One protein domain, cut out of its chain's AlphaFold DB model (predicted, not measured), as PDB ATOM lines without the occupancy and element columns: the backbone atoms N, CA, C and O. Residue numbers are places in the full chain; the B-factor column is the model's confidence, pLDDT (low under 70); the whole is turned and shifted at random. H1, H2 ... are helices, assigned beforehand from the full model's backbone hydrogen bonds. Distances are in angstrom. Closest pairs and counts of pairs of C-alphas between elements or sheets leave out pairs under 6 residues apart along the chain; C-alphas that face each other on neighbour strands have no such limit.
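This is residues 81 to 149 of the 320 residues of an uncharacterized protein of Amphimedon queenslandica (UniProt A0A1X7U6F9). One long helix, H3, runs through the middle; H4 stands beside its first residues and runs the same way, while H2 crosses H3 about perpendicular on the far side from H4, with the short H1 at a corner beyond H2. Two long stretches with no named element, residues 97 to 108 and 126 to 137, join these helices, and contacts between the helices are few. The 69 printed residues include four named helices, in the order H1, H2, H3, H4, and no named strand; the class is all helix. The whole is compact, with a radius of gyration of the C-alphas of 12.1 A and spans of 34 by 26 by 21 A.

Find C-alpha 109 at (186.424, 157.651, 106.283); from there H3, residues 109 to 125, runs 24.3 A to C-alpha 125 at (180.645, 153.213, 83.105). H4, residues 138 to 148, covers 15.1 A and ends at C-alpha 148 at (189.199, 164.581, 92.144). Look earlier for H2, residues 87 to 96, 14.1 A long, and H1, residues 81 to 85, 6.6 A long.

Start at H3, which touches H4 with residues 109 to 113 alone; the closest C-alphas, of Val 109 and Leu 140, are 5.6 A apart. The two helices run the same way at a tilt of 35.3 degrees, only just steep. H2 is close to H3 but not clearly touching, with the C-alphas of Phe 93 and Ala 119 closest at 7.4 A, and their lines stand about perpendicular at 88 degrees. H1 and H2 only just touch, only at the corner by their link, with 3 pairs of C-alphas within 8 A; the closest are Ile 83 and Val 90, 6.0 A. H1 is apart from H3 and H4, and H2 is apart from H4. In H2, H3 and H4 every O i to N i+4 pair is within hydrogen-bond range; in H1 it is 0 of 1, beside 1 of 2 O i to N i+3 pairs.

The farthest C-alphas, of Gln 81 and Thr 138, are 35.1 A apart. The printed part has no cut. The link from H1 to H2 is tight; those from H2 to H3 and from H3 to H4 are long, 12 residues each. In the first long link, residues 97 to 98 pair antiparallel with 101 to 102. The mean pLDDT of the printed part is 81.9, and residues 81 and 149 are under 70.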
ATOM      1  N   GLN A  81     174.611 140.500  86.369       68.88
ATOM      2  CA  GLN A  81     176.079 140.435  86.360       68.88
ATOM      3  C   GLN A  81     176.750 141.325  87.415       68.88
ATOM      4  O   GLN A  81     177.852 141.033  87.892       68.88
ATOM      5  N   TYR A  82     176.133 142.454  87.774       72.12
ATOM      6  CA  TYR A  82     176.684 143.341  88.803       72.12
ATOM      7  C   TYR A  82     176.414 142.822  90.213       72.12
ATOM      8  O   TYR A  82     177.261 143.022  91.089       72.12
ATOM      9  N   ILE A  83     175.278 142.145  90.413       78.81
ATOM     10  CA  ILE A  83     174.900 141.535  91.690       78.81
ATOM     11  C   ILE A  83     175.899 140.430  92.041       78.81
ATOM     12  O   ILE A  83     176.370 140.383  93.171       78.81
ATOM     13  N   GLU A  84     176.301 139.609  91.070       82.81
ATOM     14  CA  GLU A  84     177.272 138.529  91.292       82.81
ATOM     15  C   GLU A  84     178.677 139.041  91.650       82.81
ATOM     16  O   GLU A  84     179.360 138.466  92.496       82.81
ATOM     17  N   ARG A  85     179.124 140.142  91.029       84.56
ATOM     18  CA  ARG A  85     180.500 140.653  91.190       84.56
ATOM     19  C   ARG A  85     180.741 141.417  92.490       84.56
ATOM     20  O   ARG A  85     181.856 141.388  93.003       84.56
ATOM     21  N   ASP A  86     179.757 142.173  92.973       86.94
ATOM     22  CA  ASP A  86     179.876 142.941  94.224       86.94
ATOM     23  C   ASP A  86     178.511 143.042  94.936       86.94
ATOM     24  O   ASP A  86     177.909 144.121  94.995       86.94
ATOM     25  N   PRO A  87     177.989 141.920  95.475       88.12
ATOM     26  CA  PRO A  87     176.623 141.849  95.999       88.12
ATOM     27  C   PRO A  87     176.393 142.811  97.167       88.12
ATOM     28  O   PRO A  87     175.338 143.439  97.270       88.12
ATOM     29  N   LYS A  88     177.401 142.986  98.033       87.06
ATOM     30  CA  LYS A  88     177.325 143.887  99.191       87.06
ATOM     31  C   LYS A  88     177.240 145.349  98.764       87.06
ATOM     32  O   LYS A  88     176.423 146.096  99.304       87.06
ATOM     33  N   PHE A  89     178.060 145.764  97.796       89.12
ATOM     34  CA  PHE A  89     177.978 147.116  97.255       89.12
ATOM     35  C   PHE A  89     176.638 147.350  96.565       89.12
ATOM     36  O   PHE A  89     176.006 148.360  96.850       89.12
ATOM     37  N   VAL A  90     176.193 146.434  95.695       87.56
ATOM     38  CA  VAL A  90     174.948 146.605  94.928       87.56
ATOM     39  C   VAL A  90     173.742 146.706  95.856       87.56
ATOM     40  O   VAL A  90     172.957 147.642  95.711       87.56
ATOM     41  N   ALA A  91     173.637 145.835  96.862       86.62
ATOM     42  CA  ALA A  91     172.563 145.905  97.851       86.62
ATOM     43  C   ALA A  91     172.548 147.261  98.579       86.62
ATOM     44  O   ALA A  91     171.512 147.925  98.647       86.62
ATOM     45  N   LYS A  92     173.712 147.719  99.061       86.38
ATOM     46  CA  LYS A  92     173.828 149.021  99.732       86.38
ATOM     47  C   LYS A  92     173.515 150.180  98.785       86.38
ATOM     48  O   LYS A  92     172.811 151.106  99.172       86.38
ATOM     49  N   PHE A  93     174.030 150.145  97.563       88.25
ATOM     50  CA  PHE A  93     173.860 151.190  96.559       88.25
ATOM     51  C   PHE A  93     172.395 151.355  96.161       88.25
ATOM     52  O   PHE A  93     171.878 152.468  96.230       88.25
ATOM     53  N   LEU A  94     171.700 150.254  95.857       84.62
ATOM     54  CA  LEU A  94     170.271 150.268  95.535       84.62
ATOM     55  C   LEU A  94     169.413 150.753  96.709       84.62
ATOM     56  O   LEU A  94     168.442 151.468  96.493       84.62
ATOM     57  N   HIS A  95     169.794 150.439  97.950       80.38
ATOM     58  CA  HIS A  95     169.107 150.954  99.141       80.38
ATOM     59  C   HIS A  95     169.357 152.458  99.381       80.38
ATOM     60  O   HIS A  95     168.594 153.123 100.082       80.38
ATOM     61  N   CYS A  96     170.449 153.003  98.844       81.19
ATOM     62  CA  CYS A  96     170.869 154.388  99.065       81.19
ATOM     63  C   CYS A  96     170.444 155.342  97.938       81.19
ATOM     64  O   CYS A  96     170.521 156.558  98.123       81.19
ATOM     65  N   ILE A  97     170.020 154.819  96.782       80.88
ATOM     66  CA  ILE A  97     169.465 155.625  95.692       80.88
ATOM     67  C   ILE A  97     168.004 155.949  95.985       80.88
ATOM     68  O   ILE A  97     167.174 155.068  96.202       80.88
ATOM     69  N   TYR A  98     167.679 157.232  95.905       73.00
ATOM     70  CA  TYR A  98     166.316 157.722  95.859       73.00
ATOM     71  C   TYR A  98     166.135 158.624  94.642       73.00
ATOM     72  O   TYR A  98     166.544 159.783  94.643       73.00
ATOM     73  N   VAL A  99     165.469 158.093  93.613       75.06
ATOM     74  CA  VAL A  99     165.265 158.783  92.330       75.06
ATOM     75  C   VAL A  99     166.617 159.211  91.741       75.06
ATOM     76  O   VAL A  99     167.374 158.346  91.312       75.06
ATOM     77  N   ASP A 100     166.937 160.505  91.769       71.69
ATOM     78  CA  ASP A 100     168.160 161.072  91.196       71.69
ATOM     79  C   ASP A 100     169.278 161.253  92.245       71.69
ATOM     80  O   ASP A 100     170.414 161.558  91.883       71.69
ATOM     81  N   ASP A 101     168.969 161.079  93.537       76.50
ATOM     82  CA  ASP A 101     169.877 161.361  94.650       76.50
ATOM     83  C   ASP A 101     170.444 160.070  95.266       76.50
ATOM     84  O   ASP A 101     169.723 159.105  95.513       76.50
ATOM     85  N   LEU A 102     171.740 160.071  95.595       82.50
ATOM     86  CA  LEU A 102     172.401 159.007  96.357       82.50
ATOM     87  C   LEU A 102     172.718 159.509  97.769       82.50
ATOM     88  O   LEU A 102     173.583 160.367  97.944       82.50
ATOM     89  N   THR A 103     172.060 158.949  98.784       83.44
ATOM     90  CA  THR A 103     172.297 159.305 100.193       83.44
ATOM     91  C   THR A 103     172.743 158.082 100.980       83.44
ATOM     92  O   THR A 103     172.037 157.081 101.044       83.44
ATOM     93  N   THR A 104     173.918 158.149 101.604       83.38
ATOM     94  CA  THR A 104     174.480 157.020 102.356       83.38
ATOM     95  C   THR A 104     175.314 157.472 103.554       83.38
ATOM     96  O   THR A 104     175.647 158.648 103.688       83.38
ATOM     97  N   GLY A 105     175.680 156.515 104.408       82.69
ATOM     98  CA  GLY A 105     176.620 156.691 105.512       82.69
ATOM     99  C   GLY A 105     177.664 155.570 105.571       82.69
ATOM    100  O   GLY A 105     177.486 154.484 105.002       82.69
ATOM    101  N   ALA A 106     178.759 155.829 106.282       81.06
ATOM    102  CA  ALA A 106     179.824 154.867 106.558       81.06
ATOM    103  C   ALA A 106     180.300 155.004 108.010       81.06
ATOM    104  O   ALA A 106     180.165 156.068 108.610       81.06
ATOM    105  N   SER A 107     180.837 153.921 108.576       80.50
ATOM    106  CA  SER A 107     181.355 153.891 109.950       80.50
ATOM    107  C   SER A 107     182.721 154.564 110.098       80.50
ATOM    108  O   SER A 107     183.097 154.929 111.206       80.50
ATOM    109  N   ASN A 108     183.462 154.745 109.002       84.62
ATOM    110  CA  ASN A 108     184.737 155.457 108.971       84.62
ATOM    111  C   ASN A 108     184.997 156.079 107.583       84.62
ATOM    112  O   ASN A 108     184.266 155.825 106.620       84.62
ATOM    113  N   VAL A 109     186.045 156.906 107.498       85.56
ATOM    114  CA  VAL A 109     186.424 157.651 106.283       85.56
ATOM    115  C   VAL A 109     186.843 156.719 105.142       85.56
ATOM    116  O   VAL A 109     186.496 156.995 103.997       85.56
ATOM    117  N   GLU A 110     187.530 155.610 105.437       89.19
ATOM    118  CA  GLU A 110     187.998 154.654 104.421       89.19
ATOM    119  C   GLU A 110     186.824 154.010 103.680       89.19
ATOM    120  O   GLU A 110     186.725 154.108 102.460       89.19
ATOM    121  N   LEU A 111     185.870 153.449 104.426       88.62
ATOM    122  CA  LEU A 111     184.669 152.828 103.864       88.62
ATOM    123  C   LEU A 111     183.787 153.847 103.133       88.62
ATOM    124  O   LEU A 111     183.140 153.517 102.136       88.62
ATOM    125  N   GLY A 112     183.749 155.092 103.619       89.25
ATOM    126  CA  GLY A 112     183.062 156.189 102.941       89.25
ATOM    127  C   GLY A 112     183.692 156.510 101.585       89.25
ATOM    128  O   GLY A 112     182.978 156.656 100.591       89.25
ATOM    129  N   TYR A 113     185.023 156.567 101.532       90.06
ATOM    130  CA  TYR A 113     185.775 156.833 100.310       90.06
ATOM    131  C   TYR A 113     185.702 155.671  99.310       90.06
ATOM    132  O   TYR A 113     185.487 155.898  98.119       90.06
ATOM    133  N   GLU A 114     185.797 154.427  99.781       91.69
ATOM    134  CA  GLU A 114     185.633 153.231  98.948       91.69
ATOM    135  C   GLU A 114     184.253 153.214  98.278       91.69
ATOM    136  O   GLU A 114     184.145 153.030  97.063       91.69
ATOM    137  N   PHE A 115     183.187 153.465  99.049       91.38
ATOM    138  CA  PHE A 115     181.831 153.523  98.508       91.38
ATOM    139  C   PHE A 115     181.673 154.658  97.491       91.38
ATOM    140  O   PHE A 115     181.092 154.441  96.427       91.38
ATOM    141  N   TYR A 116     182.213 155.845  97.790       89.75
ATOM    142  CA  TYR A 116     182.235 156.986  96.871       89.75
ATOM    143  C   TYR A 116     182.867 156.615  95.523       89.75
ATOM    144  O   TYR A 116     182.243 156.810  94.476       89.75
ATOM    145  N   LEU A 117     184.070 156.033  95.548       90.12
ATOM    146  CA  LEU A 117     184.792 155.640  94.339       90.12
ATOM    147  C   LEU A 117     184.033 154.577  93.548       90.12
ATOM    148  O   LEU A 117     183.850 154.726  92.339       90.12
ATOM    149  N   LYS A 118     183.548 153.526  94.219       90.75
ATOM    150  CA  LYS A 118     182.766 152.464  93.572       90.75
ATOM    151  C   LYS A 118     181.513 153.032  92.907       90.75
ATOM    152  O   LYS A 118     181.295 152.774  91.726       90.75
ATOM    153  N   ALA A 119     180.734 153.849  93.614       90.12
ATOM    154  CA  ALA A 119     179.539 154.492  93.072       90.12
ATOM    155  C   ALA A 119     179.854 155.357  91.848       90.12
ATOM    156  O   ALA A 119     179.228 155.191  90.800       90.12
ATOM    157  N   LYS A 120     180.864 156.228  91.948       88.19
ATOM    158  CA  LYS A 120     181.279 157.113  90.855       88.19
ATOM    159  C   LYS A 120     181.727 156.330  89.623       88.19
ATOM    160  O   LYS A 120     181.255 156.613  88.528       88.19
ATOM    161  N   LEU A 121     182.588 155.326  89.789       88.19
ATOM    162  CA  LEU A 121     183.102 154.521  88.676       88.19
ATOM    163  C   LEU A 121     182.004 153.689  88.006       88.19
ATOM    164  O   LEU A 121     181.990 153.566  86.782       88.19
ATOM    165  N   ARG A 122     181.077 153.113  88.781       86.50
ATOM    166  CA  ARG A 122     179.964 152.314  88.237       86.50
ATOM    167  C   ARG A 122     178.991 153.182  87.447       86.50
ATOM    168  O   ARG A 122     178.651 152.824  86.325       86.50
ATOM    169  N   LEU A 123     178.615 154.336  87.994       84.88
ATOM    170  CA  LEU A 123     177.769 155.306  87.300       84.88
ATOM    171  C   LEU A 123     178.458 155.847  86.040       84.88
ATOM    172  O   LEU A 123     177.837 155.873  84.980       84.88
ATOM    173  N   ALA A 124     179.756 156.155  86.108       85.31
ATOM    174  CA  ALA A 124     180.526 156.622  84.956       85.31
ATOM    175  C   ALA A 124     180.579 155.592  83.814       85.31
ATOM    176  O   ALA A 124     180.432 155.971  82.655       85.31
ATOM    177  N   LYS A 125     180.710 154.290  84.119       82.75
ATOM    178  CA  LYS A 125     180.645 153.213  83.105       82.75
ATOM    179  C   LYS A 125     179.313 153.179  82.357       82.75
ATOM    180  O   LYS A 125     179.285 152.813  81.189       82.75
ATOM    181  N   ALA A 126     178.230 153.571  83.019       76.50
ATOM    182  CA  ALA A 126     176.904 153.681  82.424       76.50
ATOM    183  C   ALA A 126     176.621 155.078  81.824       76.50
ATOM    184  O   ALA A 126     175.498 155.359  81.418       76.50
ATOM    185  N   GLY A 127     177.627 155.958  81.745       76.19
ATOM    186  CA  GLY A 127     177.494 157.313  81.199       76.19
ATOM    187  C   GLY A 127     176.887 158.334  82.166       76.19
ATOM    188  O   GLY A 127     176.649 159.479  81.782       76.19
ATOM    189  N   PHE A 128     176.658 157.966  83.429       80.88
ATOM    190  CA  PHE A 128     176.146 158.874  84.450       80.88
ATOM    191  C   PHE A 128     177.296 159.614  85.138       80.88
ATOM    192  O   PHE A 128     178.054 159.047  85.928       80.88
ATOM    193  N   ASN A 129     177.407 160.917  84.872       81.38
ATOM    194  CA  ASN A 129     178.364 161.779  85.559       81.38
ATOM    195  C   ASN A 129     177.796 162.266  86.902       81.38
ATOM    196  O   ASN A 129     177.016 163.223  86.964       81.38
ATOM    197  N   HIS A 130     178.189 161.593  87.980       74.88
ATOM    198  CA  HIS A 130     177.742 161.910  89.330       74.88
ATOM    199  C   HIS A 130     178.462 163.164  89.861       74.88
ATOM    200  O   HIS A 130     179.689 163.260  89.820       74.88
ATOM    201  N   ARG A 131     177.695 164.154  90.330       74.50
ATOM    202  CA  ARG A 131     178.169 165.514  90.642       74.50
ATOM    203  C   ARG A 131     177.473 166.076  91.878       74.50
ATOM    204  O   ARG A 131     176.446 165.552  92.286       74.50
ATOM    205  N   LYS A 132     177.973 167.211  92.389       73.06
ATOM    206  CA  LYS A 132     177.417 167.939  93.554       73.06
ATOM    207  C   LYS A 132     177.425 167.113  94.845       73.06
ATOM    208  O   LYS A 132     176.429 167.029  95.554       73.06
ATOM    209  N   PHE A 133     178.566 166.504  95.138       75.62
ATOM    210  CA  PHE A 133     178.733 165.738  96.362       75.62
ATOM    211  C   PHE A 133     178.738 166.637  97.599       75.62
ATOM    212  O   PHE A 133     179.398 167.675  97.601       75.62
ATOM    213  N   VAL A 134     178.041 166.191  98.644       74.38
ATOM    214  CA  VAL A 134     177.954 166.853  99.948       74.38
ATOM    215  C   VAL A 134     178.337 165.841 101.021       74.38
ATOM    216  O   VAL A 134     177.835 164.717 101.024       74.38
ATOM    217  N   PHE A 135     179.217 166.234 101.942       76.81
ATOM    218  CA  PHE A 135     179.725 165.359 103.000       76.81
ATOM    219  C   PHE A 135     179.752 166.076 104.351       76.81
ATOM    220  O   PHE A 135     179.853 167.301 104.425       76.81
ATOM    221  N   ASN A 136     179.703 165.288 105.426       75.12
ATOM    222  CA  ASN A 136     179.791 165.754 106.812       75.12
ATOM    223  C   ASN A 136     181.174 165.520 107.461       75.12
ATOM    224  O   ASN A 136     181.392 165.971 108.582       75.12
ATOM    225  N   SER A 137     182.103 164.829 106.786       78.81
ATOM    226  CA  SER A 137     183.469 164.569 107.268       78.81
ATOM    227  C   SER A 137     184.489 165.423 106.515       78.81
ATOM    228  O   SER A 137     184.618 165.321 105.295       78.81
ATOM    229  N   THR A 138     185.247 166.240 107.247       80.06
ATOM    230  CA  THR A 138     186.317 167.090 106.702       80.06
ATOM    231  C   THR A 138     187.457 166.278 106.091       80.06
ATOM    232  O   THR A 138     187.980 166.665 105.049       80.06
ATOM    233  N   ASP A 139     187.815 165.142 106.688       83.56
ATOM    234  CA  ASP A 139     188.883 164.268 106.188       83.56
ATOM    235  C   ASP A 139     188.492 163.588 104.875       83.56
ATOM    236  O   ASP A 139     189.283 163.548 103.930       83.56
ATOM    237  N   LEU A 140     187.238 163.125 104.772       82.44
ATOM    238  CA  LEU A 140     186.705 162.570 103.527       82.44
ATOM    239  C   LEU A 140     186.678 163.627 102.415       82.44
ATOM    240  O   LEU A 140     187.086 163.346 101.290       82.44
ATOM    241  N   ILE A 141     186.259 164.854 102.743       81.00
ATOM    242  CA  ILE A 141     186.271 165.990 101.811       81.00
ATOM    243  C   ILE A 141     187.689 166.257 101.309       81.00
ATOM    244  O   ILE A 141     187.882 166.357 100.100       81.00
ATOM    245  N   ARG A 142     188.689 166.332 102.199       81.88
ATOM    246  CA  ARG A 142     190.089 166.544 101.792       81.88
ATOM    247  C   ARG A 142     190.573 165.435 100.870       81.88
ATOM    248  O   ARG A 142     191.159 165.733  99.836       81.88
ATOM    249  N   ARG A 143     190.299 164.174 101.206       83.62
ATOM    250  CA  ARG A 143     190.720 163.030 100.388       83.62
ATOM    251  C   ARG A 143     190.108 163.061  98.988       83.62
ATOM    252  O   ARG A 143     190.797 162.774  98.015       83.62
ATOM    253  N   ILE A 144     188.840 163.448  98.872       82.62
ATOM    254  CA  ILE A 144     188.172 163.612  97.574       82.62
ATOM    255  C   ILE A 144     188.723 164.830  96.826       82.62
ATOM    256  O   ILE A 144     188.968 164.738  95.631       82.62
ATOM    257  N   LEU A 145     188.981 165.951  97.503       78.81
ATOM    258  CA  LEU A 145     189.562 167.145  96.879       78.81
ATOM    259  C   LEU A 145     190.944 166.875  96.283       78.81
ATOM    260  O   LEU A 145     191.192 167.273  95.150       78.81
ATOM    261  N   VAL A 146     191.813 166.181  97.021       77.12
ATOM    262  CA  VAL A 146     193.160 165.823  96.551       77.12
ATOM    263  C   VAL A 146     193.089 164.935  95.306       77.12
ATOM    264  O   VAL A 146     193.873 165.126  94.383       77.12
ATOM    265  N   ASN A 147     192.133 164.003  95.259       75.31
ATOM    266  CA  ASN A 147     192.079 162.996  94.199       75.31
ATOM    267  C   ASN A 147     191.199 163.385  92.996       75.31
ATOM    268  O   ASN A 147     191.426 162.874  91.906       75.31
ATOM    269  N   ASP A 148     190.207 164.264  93.169       73.06
ATOM    270  CA  ASP A 148     189.199 164.581  92.144       73.06
ATOM    271  C   ASP A 148     188.971 166.088  91.908       73.06
ATOM    272  O   ASP A 148     188.217 166.461  91.006       73.06
ATOM    273  N   GLY A 149     189.578 166.976  92.706       63.72
ATOM    274  CA  GLY A 149     189.547 168.430  92.493       63.72
ATOM    275  C   GLY A 149     188.175 169.107  92.633       63.72
ATOM    276  O   GLY A 149     188.046 170.288  92.317       63.72
TER     277      GLY A 149